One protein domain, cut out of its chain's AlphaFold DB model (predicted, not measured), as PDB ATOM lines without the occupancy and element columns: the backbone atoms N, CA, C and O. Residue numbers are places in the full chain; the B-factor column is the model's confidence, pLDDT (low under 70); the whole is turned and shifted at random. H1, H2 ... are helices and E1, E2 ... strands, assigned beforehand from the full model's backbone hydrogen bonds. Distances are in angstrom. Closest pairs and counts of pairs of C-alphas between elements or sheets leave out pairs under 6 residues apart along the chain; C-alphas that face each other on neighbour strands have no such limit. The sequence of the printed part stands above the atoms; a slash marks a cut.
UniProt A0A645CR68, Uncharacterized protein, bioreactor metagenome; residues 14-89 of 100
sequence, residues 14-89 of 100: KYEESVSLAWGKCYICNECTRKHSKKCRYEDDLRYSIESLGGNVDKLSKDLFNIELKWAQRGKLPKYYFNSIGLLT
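Overview. This is residues 14 to 89 of the 100 residues of an uncharacterized protein of bioreactor metagenome (UniProt A0A645CR68). With little regular structure, the printed part is a loose, flat V of two looped wings, joined near both printed ends where E1 and E2 pair as a tiny antiparallel sheet. H1 lies in one wing and H2 in the other, where residues 66 to 85 loop out past Gly 75 and back to E2. The 76 residues, 19 of them in named elements, hold E1, H1, H2 and E2 in that order, mixed in class; the radius of gyration of the C-alphas is 15.1 A and the spans are 37 by 37 by 19 A.

Arrangement. E1, residues 19 to 21, and E2, residues 86 to 88, are antiparallel at 149 degrees, with N 21 and O 86 within hydrogen-bond range at 2.8 A. H1, residues 33 to 36, is apart from E2 and from H2, residues 57 to 65. H2 has every O i to N i+4 pair within hydrogen-bond range; H1 is too short for one.

Along the chain. E1 begins at C-alpha 19 (206.707, 170.284, 248.007). H2 spans 11.2 A. E2 ends at C-alpha 88 (207.292, 172.102, 252.795).

Size, cuts and confidence. The C-alphas of Glu 16 and Gly 75 are farthest apart, 43.7 A. The three links are long. The printed part has no cut, and no printed residue is under 70 in pLDDT.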
ATOM      1  N   LYS A  14     211.248 161.219 249.076       92.19
ATOM      2  CA  LYS A  14     211.401 160.687 250.441       92.19
ATOM      3  C   LYS A  14     210.195 161.015 251.326       92.19
ATOM      4  O   LYS A  14     209.785 160.163 252.109       92.19
ATOM      5  N   TYR A  15     209.663 162.233 251.227       92.88
ATOM      6  CA  TYR A  15     208.592 162.730 252.091       92.88
ATOM      7  C   TYR A  15     207.286 162.878 251.308       92.88
ATOM      8  O   TYR A  15     207.175 163.720 250.413       92.88
ATOM      9  N   GLU A  16     206.289 162.063 251.651       92.81
ATOM     10  CA  GLU A  16     204.989 162.069 250.977       92.81
ATOM     11  C   GLU A  16     204.278 163.420 251.163       92.81
ATOM     12  O   GLU A  16     204.406 164.079 252.191       92.81
ATOM     13  N   GLU A  17     203.543 163.865 250.138       92.12
ATOM     14  CA  GLU A  17     202.843 165.162 250.128       92.12
ATOM     15  C   GLU A  17     203.749 166.383 250.392       92.12
ATOM     16  O   GLU A  17     203.254 167.469 250.718       92.12
ATOM     17  N   SER A  18     205.065 166.237 250.229       93.44
ATOM     18  CA  SER A  18     205.998 167.348 250.356       93.44
ATOM     19  C   SER A  18     206.171 168.107 249.040       93.44
ATOM     20  O   SER A  18     205.988 167.578 247.942       93.44
ATOM     21  N   VAL A  19     206.493 169.396 249.153       92.75
ATOM     22  CA  VAL A  19     206.707 170.284 248.007       92.75
ATOM     23  C   VAL A  19     207.939 171.132 248.259       92.75
ATOM     24  O   VAL A  19     208.041 171.855 249.251       92.75
ATOM     25  N   SER A  20     208.883 171.081 247.333       92.62
ATOM     26  CA  SER A  20     210.073 171.912 247.375       92.62
ATOM     27  C   SER A  20     209.757 173.374 247.063       92.62
ATOM     28  O   SER A  20     208.888 173.735 246.264       92.62
ATOM     29  N   LEU A  21     210.497 174.247 247.729       92.50
ATOM     30  CA  LEU A  21     210.444 175.685 247.563       92.50
ATOM     31  C   LEU A  21     211.731 176.128 246.883       92.50
ATOM     32  O   LEU A  21     212.832 175.810 247.335       92.50
ATOM     33  N   ALA A  22     211.587 176.879 245.799       89.50
ATOM     34  CA  ALA A  22     212.696 177.301 244.965       89.50
ATOM     35  C   ALA A  22     212.676 178.813 244.753       89.50
ATOM     36  O   ALA A  22     211.629 179.440 244.585       89.50
ATOM     37  N   TRP A  23     213.868 179.398 244.714       85.75
ATOM     38  CA  TRP A  23     214.058 180.781 244.307       85.75
ATOM     39  C   TRP A  23     214.202 180.882 242.781       85.75
ATOM     40  O   TRP A  23     214.732 179.992 242.114       85.75
ATOM     41  N   GLY A  24     213.784 182.024 242.234       82.75
ATOM     42  CA  GLY A  24     214.070 182.415 240.858       82.75
ATOM     43  C   GLY A  24     212.869 182.306 239.926       82.75
ATOM     44  O   GLY A  24     211.717 182.215 240.347       82.75
ATOM     45  N   LYS A  25     213.141 182.395 238.621       80.62
ATOM     46  CA  LYS A  25     212.104 182.316 237.587       80.62
ATOM     47  C   LYS A  25     211.864 180.865 237.170       80.62
ATOM     48  O   LYS A  25     212.800 180.080 237.091       80.62
ATOM     49  N   CYS A  26     210.620 180.549 236.822       84.56
ATOM     50  CA  CYS A  26     210.284 179.316 236.117       84.56
ATOM     51  C   CYS A  26     210.872 179.343 234.693       84.56
ATOM     52  O   CYS A  26     210.803 180.372 234.016       84.56
ATOM     53  N   TYR A  27     211.416 178.211 234.241       84.69
ATOM     54  CA  TYR A  27     212.000 178.047 232.902       84.69
ATOM     55  C   TYR A  27     211.194 177.108 231.993       84.69
ATOM     56  O   TYR A  27     211.581 176.896 230.850       84.69
ATOM     57  N   ILE A  28     210.074 176.557 232.473       88.88
ATOM     58  CA  ILE A  28     209.325 175.509 231.761       88.88
ATOM     59  C   ILE A  28     208.640 176.061 230.504       88.88
ATOM     60  O   ILE A  28     208.540 175.379 229.489       88.88
ATOM     61  N   CYS A  29     208.165 177.308 230.540       90.38
ATOM     62  CA  CYS A  29     207.430 177.890 229.423       90.38
ATOM     63  C   CYS A  29     208.034 179.188 228.891       90.38
ATOM     64  O   CYS A  29     208.484 180.030 229.665       90.38
ATOM     65  N   ASN A  30     207.893 179.407 227.579       89.94
ATOM     66  CA  ASN A  30     208.274 180.664 226.927       89.94
ATOM     67  C   ASN A  30     207.476 181.873 227.449       89.94
ATOM     68  O   ASN A  30     208.052 182.919 227.736       89.94
ATOM     69  N   GLU A  31     206.155 181.734 227.618       92.62
ATOM     70  CA  GLU A  31     205.298 182.785 228.179       92.62
ATOM     71  C   GLU A  31     204.400 182.239 229.295       92.62
ATOM     72  O   GLU A  31     203.596 181.331 229.078       92.62
ATOM     73  N   CYS A  32     204.528 182.800 230.500       92.00
ATOM     74  CA  CYS A  32     203.783 182.357 231.677       92.00
ATOM     75  C   CYS A  32     202.307 182.783 231.624       92.00
ATOM     76  O   CYS A  32     202.000 183.974 231.577       92.00
ATOM     77  N   THR A  33     201.388 181.818 231.733       94.88
ATOM     78  CA  THR A  33     199.932 182.053 231.773       94.88
ATOM     79  C   THR A  33     199.479 182.842 232.997       94.88
ATOM     80  O   THR A  33     198.472 183.547 232.917       94.88
ATOM     81  N   ARG A  34     200.243 182.808 234.100       90.94
ATOM     82  CA  ARG A  34     199.943 183.613 235.294       90.94
ATOM     83  C   ARG A  34     200.012 185.118 235.037       90.94
ATOM     84  O   ARG A  34     199.314 185.855 235.721       90.94
ATOM     85  N   LYS A  35     200.768 185.575 234.025       92.00
ATOM     86  CA  LYS A  35     200.763 186.987 233.586       92.00
ATOM     87  C   LYS A  35     199.387 187.450 233.104       92.00
ATOM     88  O   LYS A  35     199.087 188.634 233.162       92.00
ATOM     89  N   HIS A  36     198.561 186.509 232.657       95.44
ATOM     90  CA  HIS A  36     197.202 186.733 232.170       95.44
ATOM     91  C   HIS A  36     196.148 186.305 233.198       95.44
ATOM     92  O   HIS A  36     195.026 185.970 232.823       95.44
ATOM     93  N   SER A  37     196.520 186.228 234.481       94.81
ATOM     94  CA  SER A  37     195.654 185.783 235.583       94.81
ATOM     95  C   SER A  37     195.061 184.378 235.407       94.81
ATOM     96  O   SER A  37     194.043 184.045 236.010       94.81
ATOM     97  N   LYS A  38     195.698 183.527 234.595       95.94
ATOM     98  CA  LYS A  38     195.322 182.116 234.427       95.94
ATOM     99  C   LYS A  38     196.195 181.219 235.305       95.94
ATOM    100  O   LYS A  38     197.307 181.599 235.678       95.94
ATOM    101  N   LYS A  39     195.708 180.013 235.610       94.50
ATOM    102  CA  LYS A  39     196.490 178.991 236.323       94.50
ATOM    103  C   LYS A  39     197.764 178.612 235.556       94.50
ATOM    104  O   LYS A  39     197.870 178.847 234.344       94.50
ATOM    105  N   CYS A  40     198.746 178.063 236.270       93.75
ATOM    106  CA  CYS A  40     199.936 177.497 235.636       93.75
ATOM    107  C   CYS A  40     199.522 176.329 234.727       93.75
ATOM    108  O   CYS A  40     198.594 175.607 235.056       93.75
ATOM    109  N   ARG A  41     200.199 176.138 233.588       94.88
ATOM    110  CA  ARG A  41     199.993 174.940 232.745       94.88
ATOM    111  C   ARG A  41     200.648 173.684 233.327       94.88
ATOM    112  O   ARG A  41     200.304 172.588 232.915       94.88
ATOM    113  N   TYR A  42     201.590 173.885 234.242       93.06
ATOM    114  CA  TYR A  42     202.393 172.866 234.903       93.06
ATOM    115  C   TYR A  42     202.235 173.090 236.409       93.06
ATOM    116  O   TYR A  42     203.098 173.697 237.041       93.06
ATOM    117  N   GLU A  43     201.046 172.798 236.947       90.12
ATOM    118  CA  GLU A  43     200.756 173.032 238.372       90.12
ATOM    119  C   GLU A  43     201.623 172.126 239.257       90.12
ATOM    120  O   GLU A  43     202.191 172.619 240.227       90.12
ATOM    121  N   ASP A  44     201.830 170.874 238.846       88.12
ATOM    122  CA  ASP A  44     202.611 169.879 239.594       88.12
ATOM    123  C   ASP A  44     204.125 170.153 239.571       88.12
ATOM    124  O   ASP A  44     204.838 169.800 240.508       88.12
ATOM    125  N   ASP A  45     204.627 170.848 238.544       87.75
ATOM    126  CA  ASP A  45     206.034 171.272 238.434       87.75
ATOM    127  C   ASP A  45     206.281 172.683 238.993       87.75
ATOM    128  O   ASP A  45     207.410 173.188 239.002       87.75
ATOM    129  N   LEU A  46     205.228 173.384 239.425       89.00
ATOM    130  CA  LEU A  46     205.363 174.730 239.963       89.00
ATOM    131  C   LEU A  46     206.058 174.667 241.325       89.00
ATOM    132  O   LEU A  46     205.630 173.956 242.229       89.00
ATOM    133  N   ARG A  47     207.119 175.458 241.486       90.00
ATOM    134  CA  ARG A  47     207.829 175.626 242.758       90.00
ATOM    135  C   ARG A  47     207.727 177.079 243.195       90.00
ATOM    136  O   ARG A  47     208.089 177.986 242.443       90.00
ATOM    137  N   TYR A  48     207.173 177.301 244.383       91.06
ATOM    138  CA  TYR A  48     207.037 178.636 244.963       91.06
ATOM    139  C   TYR A  48     208.325 179.037 245.680       91.06
ATOM    140  O   TYR A  48     209.033 178.192 246.221       91.06
ATOM    141  N   SER A  49     208.607 180.338 245.720       91.81
ATOM    142  CA  SER A  49     209.600 180.865 246.661       91.81
ATOM    143  C   SER A  49     209.020 180.897 248.072       91.81
ATOM    144  O   SER A  49     207.801 180.984 248.247       91.81
ATOM    145  N   ILE A  50     209.902 180.882 249.071       93.44
ATOM    146  CA  ILE A  50     209.534 181.012 250.486       93.44
ATOM    147  C   ILE A  50     208.749 182.317 250.701       93.44
ATOM    148  O   ILE A  50     207.707 182.331 251.356       93.44
ATOM    149  N   GLU A  51     209.197 183.402 250.074       92.44
ATOM    150  CA  GLU A  51     208.592 184.730 250.176       92.44
ATOM    151  C   GLU A  51     207.191 184.795 249.561       92.44
ATOM    152  O   GLU A  51     206.311 185.472 250.091       92.44
ATOM    153  N   SER A  52     206.939 184.056 248.474       91.38
ATOM    154  CA  SER A  52     205.606 184.012 247.848       91.38
ATOM    155  C   SER A  52     204.546 183.355 248.732       91.38
ATOM    156  O   SER A  52     203.358 183.592 248.525       91.38
ATOM    157  N   LEU A  53     204.965 182.550 249.713       93.12
ATOM    158  CA  LEU A  53     204.093 181.925 250.707       93.12
ATOM    159  C   LEU A  53     204.006 182.735 252.013       93.12
ATOM    160  O   LEU A  53     203.366 182.299 252.965       93.12
ATOM    161  N   GLY A  54     204.629 183.919 252.066       94.06
ATOM    162  CA  GLY A  54     204.645 184.793 253.242       94.06
ATOM    163  C   GLY A  54     205.836 184.580 254.180       94.06
ATOM    164  O   GLY A  54     205.890 185.205 255.240       94.06
ATOM    165  N   GLY A  55     206.803 183.734 253.815       93.44
ATOM    166  CA  GLY A  55     208.037 183.574 254.580       93.44
ATOM    167  C   GLY A  55     208.943 184.808 254.492       93.44
ATOM    168  O   GLY A  55     208.985 185.505 253.479       93.44
ATOM    169  N   ASN A  56     209.693 185.082 255.560       94.00
ATOM    170  CA  ASN A  56     210.626 186.207 255.621       94.00
ATOM    171  C   ASN A  56     212.072 185.699 255.574       94.00
ATOM    172  O   ASN A  56     212.637 185.318 256.601       94.00
ATOM    173  N   VAL A  57     212.662 185.706 254.377       92.94
ATOM    174  CA  VAL A  57     214.032 185.220 254.159       92.94
ATOM    175  C   VAL A  57     215.092 186.104 254.822       92.94
ATOM    176  O   VAL A  57     216.075 185.562 255.314       92.94
ATOM    177  N   ASP A  58     214.870 187.423 254.932       93.56
ATOM    178  CA  ASP A  58     215.766 188.353 255.647       93.56
ATOM    179  C   ASP A  58     215.872 188.005 257.132       93.56
ATOM    180  O   ASP A  58     216.959 187.966 257.716       93.56
ATOM    181  N   LYS A  59     214.721 187.740 257.756       95.19
ATOM    182  CA  LYS A  59     214.651 187.321 259.153       95.19
ATOM    183  C   LYS A  59     215.242 185.927 259.329       95.19
ATOM    184  O   LYS A  59     216.038 185.736 260.238       95.19
ATOM    185  N   LEU A  60     214.910 184.989 258.443       92.69
ATOM    186  CA  LEU A  60     215.449 183.629 258.469       92.69
ATOM    187  C   LEU A  60     216.980 183.626 258.384       92.69
ATOM    188  O   LEU A  60     217.634 182.983 259.204       92.69
ATOM    189  N   SER A  61     217.561 184.369 257.436       93.62
ATOM    190  CA  SER A  61     219.016 184.404 257.251       93.62
ATOM    191  C   SER A  61     219.728 184.990 258.467       93.62
ATOM    192  O   SER A  61     220.798 184.521 258.863       93.62
ATOM    193  N   LYS A  62     219.120 186.009 259.079       95.25
ATOM    194  CA  LYS A  62     219.655 186.665 260.266       95.25
ATOM    195  C   LYS A  62     219.531 185.787 261.508       95.25
ATOM    196  O   LYS A  62     220.511 185.644 262.228       95.25
ATOM    197  N   ASP A  63     218.365 185.205 261.751       95.31
ATOM    198  CA  ASP A  63     218.085 184.466 262.983       95.31
ATOM    199  C   ASP A  63     218.823 183.119 263.022       95.31
ATOM    200  O   ASP A  63     219.334 182.744 264.073       95.31
ATOM    201  N   LEU A  64     218.916 182.412 261.888       91.31
ATOM    202  CA  LEU A  64     219.538 181.082 261.836       91.31
ATOM    203  C   LEU A  64     221.040 181.123 261.551       91.31
ATOM    204  O   LEU A  64     221.788 180.306 262.081       91.31
ATOM    205  N   PHE A  65     221.491 182.061 260.716       90.81
ATOM    206  CA  PHE A  65     222.875 182.072 260.228       90.81
ATOM    207  C   PHE A  65     223.648 183.334 260.617       90.81
ATOM    208  O   PHE A  65     224.828 183.445 260.294       90.81
ATOM    209  N   ASN A  66     223.011 184.296 261.299       94.75
ATOM    210  CA  ASN A  66     223.583 185.616 261.582       94.75
ATOM    211  C   ASN A  66     224.067 186.338 260.303       94.75
ATOM    212  O   ASN A  66     225.052 187.079 260.312       94.75
ATOM    213  N   ILE A  67     223.368 186.107 259.184       93.62
ATOM    214  CA  ILE A  67     223.660 186.702 257.877       93.62
ATOM    215  C   ILE A  67     222.626 187.785 257.582       93.62
ATOM    216  O   ILE A  67     221.433 187.517 257.448       93.62
ATOM    217  N   GLU A  68     223.088 189.025 257.436       94.38
ATOM    218  CA  GLU A  68     222.238 190.148 257.039       94.38
ATOM    219  C   GLU A  68     222.159 190.257 255.512       94.38
ATOM    220  O   GLU A  68     223.074 190.798 254.877       94.38
ATOM    221  N   LEU A  69     221.053 189.775 254.944       92.19
ATOM    222  CA  LEU A  69     220.767 189.791 253.512       92.19
ATOM    223  C   LEU A  69     220.984 191.178 252.883       92.19
ATOM    224  O   LEU A  69     220.561 192.217 253.397       92.19
ATOM    225  N   LYS A  70     221.693 191.199 251.749       92.44
ATOM    226  CA  LYS A  70     221.986 192.423 250.996       92.44
ATOM    227  C   LYS A  70     221.237 192.394 249.676       92.44
ATOM    228  O   LYS A  70     221.545 191.598 248.795       92.44
ATOM    229  N   TRP A  71     220.290 193.309 249.534       88.62
ATOM    230  CA  TRP A  71     219.499 193.462 248.321       88.62
ATOM    231  C   TRP A  71     220.222 194.310 247.275       88.62
ATOM    232  O   TRP A  71     220.975 195.234 247.600       88.62
ATOM    233  N   ALA A  72     219.984 193.995 246.001       89.50
ATOM    234  CA  ALA A  72     220.462 194.812 244.897       89.50
ATOM    235  C   ALA A  72     219.837 196.213 244.965       89.50
ATOM    236  O   ALA A  72     218.654 196.374 245.261       89.50
ATOM    237  N   GLN A  73     220.633 197.230 244.649       91.56
ATOM    238  CA  GLN A  73     220.171 198.608 244.516       91.56
ATOM    239  C   GLN A  73     220.246 199.020 243.047       91.56
ATOM    240  O   GLN A  73     220.927 198.386 242.237       91.56
ATOM    241  N   ARG A  74     219.546 200.091 242.668       93.12
ATOM    242  CA  ARG A  74     219.540 200.557 241.277       93.12
ATOM    243  C   ARG A  74     220.973 200.824 240.797       93.12
ATOM    244  O   ARG A  74     221.651 201.699 241.321       93.12
ATOM    245  N   GLY A  75     221.408 200.066 239.789       94.19
ATOM    246  CA  GLY A  75     222.750 200.176 239.206       94.19
ATOM    247  C   GLY A  75     223.879 199.559 240.039       94.19
ATOM    248  O   GLY A  75     225.040 199.738 239.681       94.19
ATOM    249  N   LYS A  76     223.580 198.836 241.129       94.12
ATOM    250  CA  LYS A  76     224.596 198.241 242.006       94.12
ATOM    251  C   LYS A  76     224.209 196.833 242.458       94.12
ATOM    252  O   LYS A  76     223.179 196.629 243.100       94.12
ATOM    253  N   LEU A  77     225.083 195.875 242.161       93.62
ATOM    254  CA  LEU A  77     224.969 194.505 242.652       93.62
ATOM    255  C   LEU A  77     225.186 194.441 244.173       93.62
ATOM    256  O   LEU A  77     225.940 195.257 244.721       93.62
ATOM    257  N   PRO A  78     224.553 193.482 244.869       92.94
ATOM    258  CA  PRO A  78     224.822 193.266 246.279       92.94
ATOM    259  C   PRO A  78     226.254 192.757 246.481       92.94
ATOM    260  O   PRO A  78     226.897 192.248 245.564       92.94
ATOM    261  N   LYS A  79     226.760 192.886 247.712       91.75
ATOM    262  CA  LYS A  79     228.115 192.430 248.069       91.75
ATOM    263  C   LYS A  79     228.291 190.918 247.865       91.75
ATOM    264  O   LYS A  79     229.398 190.462 247.608       91.75
ATOM    265  N   TYR A  80     227.209 190.163 248.011       91.88
ATOM    266  CA  TYR A  80     227.145 188.726 247.801       91.88
ATOM    267  C   TYR A  80     225.716 188.347 247.411       91.88
ATOM    268  O   TYR A  80     224.776 189.099 247.668       91.88
ATOM    269  N   TYR A  81     225.568 187.177 246.797       87.69
ATOM    270  CA  TYR A  81     224.269 186.557 246.586       87.69
ATOM    271  C   TYR A  81     224.009 185.570 247.714       87.69
ATOM    272  O   TYR A  81     224.906 184.832 248.117       87.69
ATOM    273  N   PHE A  82     222.781 185.563 248.208       87.50
ATOM    274  CA  PHE A  82     222.301 184.585 249.168       87.50
ATOM    275  C   PHE A  82     221.034 183.978 248.586       87.50
ATOM    276  O   PHE A  82     220.146 184.709 248.155       87.50
ATOM    277  N   ASN A  83     220.986 182.652 248.555       86.25
ATOM    278  CA  ASN A  83     219.845 181.909 248.053       86.25
ATOM    279  C   ASN A  83     219.415 180.922 249.126       86.25
ATOM    280  O   ASN A  83     220.248 180.219 249.695       86.25
ATOM    281  N   SER A  84     218.113 180.848 249.340       87.19
ATOM    282  CA  SER A  84     217.480 179.834 250.166       87.19
ATOM    283  C   SER A  84     216.529 179.017 249.307       87.19
ATOM    284  O   SER A  84     215.782 179.561 248.493       87.19
ATOM    285  N   ILE A  85     216.558 177.712 249.519       89.31
ATOM    286  CA  ILE A  85     215.531 176.772 249.077       89.31
ATOM    287  C   ILE A  85     214.896 176.168 250.328       89.31
ATOM    288  O   ILE A  85     215.438 176.313 251.425       89.31
ATOM    289  N   GLY A  86     213.758 175.509 250.178       89.44
ATOM    290  CA  GLY A  86     213.088 174.851 251.295       89.44
ATOM    291  C   GLY A  86     212.354 173.596 250.859       89.44
ATOM    292  O   GLY A  86     212.227 173.325 249.667       89.44
ATOM    293  N   LEU A  87     211.852 172.857 251.838       91.94
ATOM    294  CA  LEU A  87     210.902 171.772 251.653       91.94
ATOM    295  C   LEU A  87     209.722 172.052 252.578       91.94
ATOM    296  O   LEU A  87     209.913 172.252 253.776       91.94
ATOM    297  N   LEU A  88     208.520 172.109 252.020       92.88
ATOM    298  CA  LEU A  88     207.292 172.102 252.795       92.88
ATOM    299  C   LEU A  88     206.876 170.644 252.972       92.88
ATOM    300  O   LEU A  88     206.638 169.964 251.981       92.88
ATOM    301  N   THR A  89     206.812 170.174 254.210       93.38
ATOM    302  CA  THR A  89     206.463 168.793 254.555       93.38
ATOM    303  C   THR A  89     205.635 168.774 255.842       93.38
ATOM    304  O   THR A  89     205.602 169.770 256.571       93.38
TER     305      THR A  89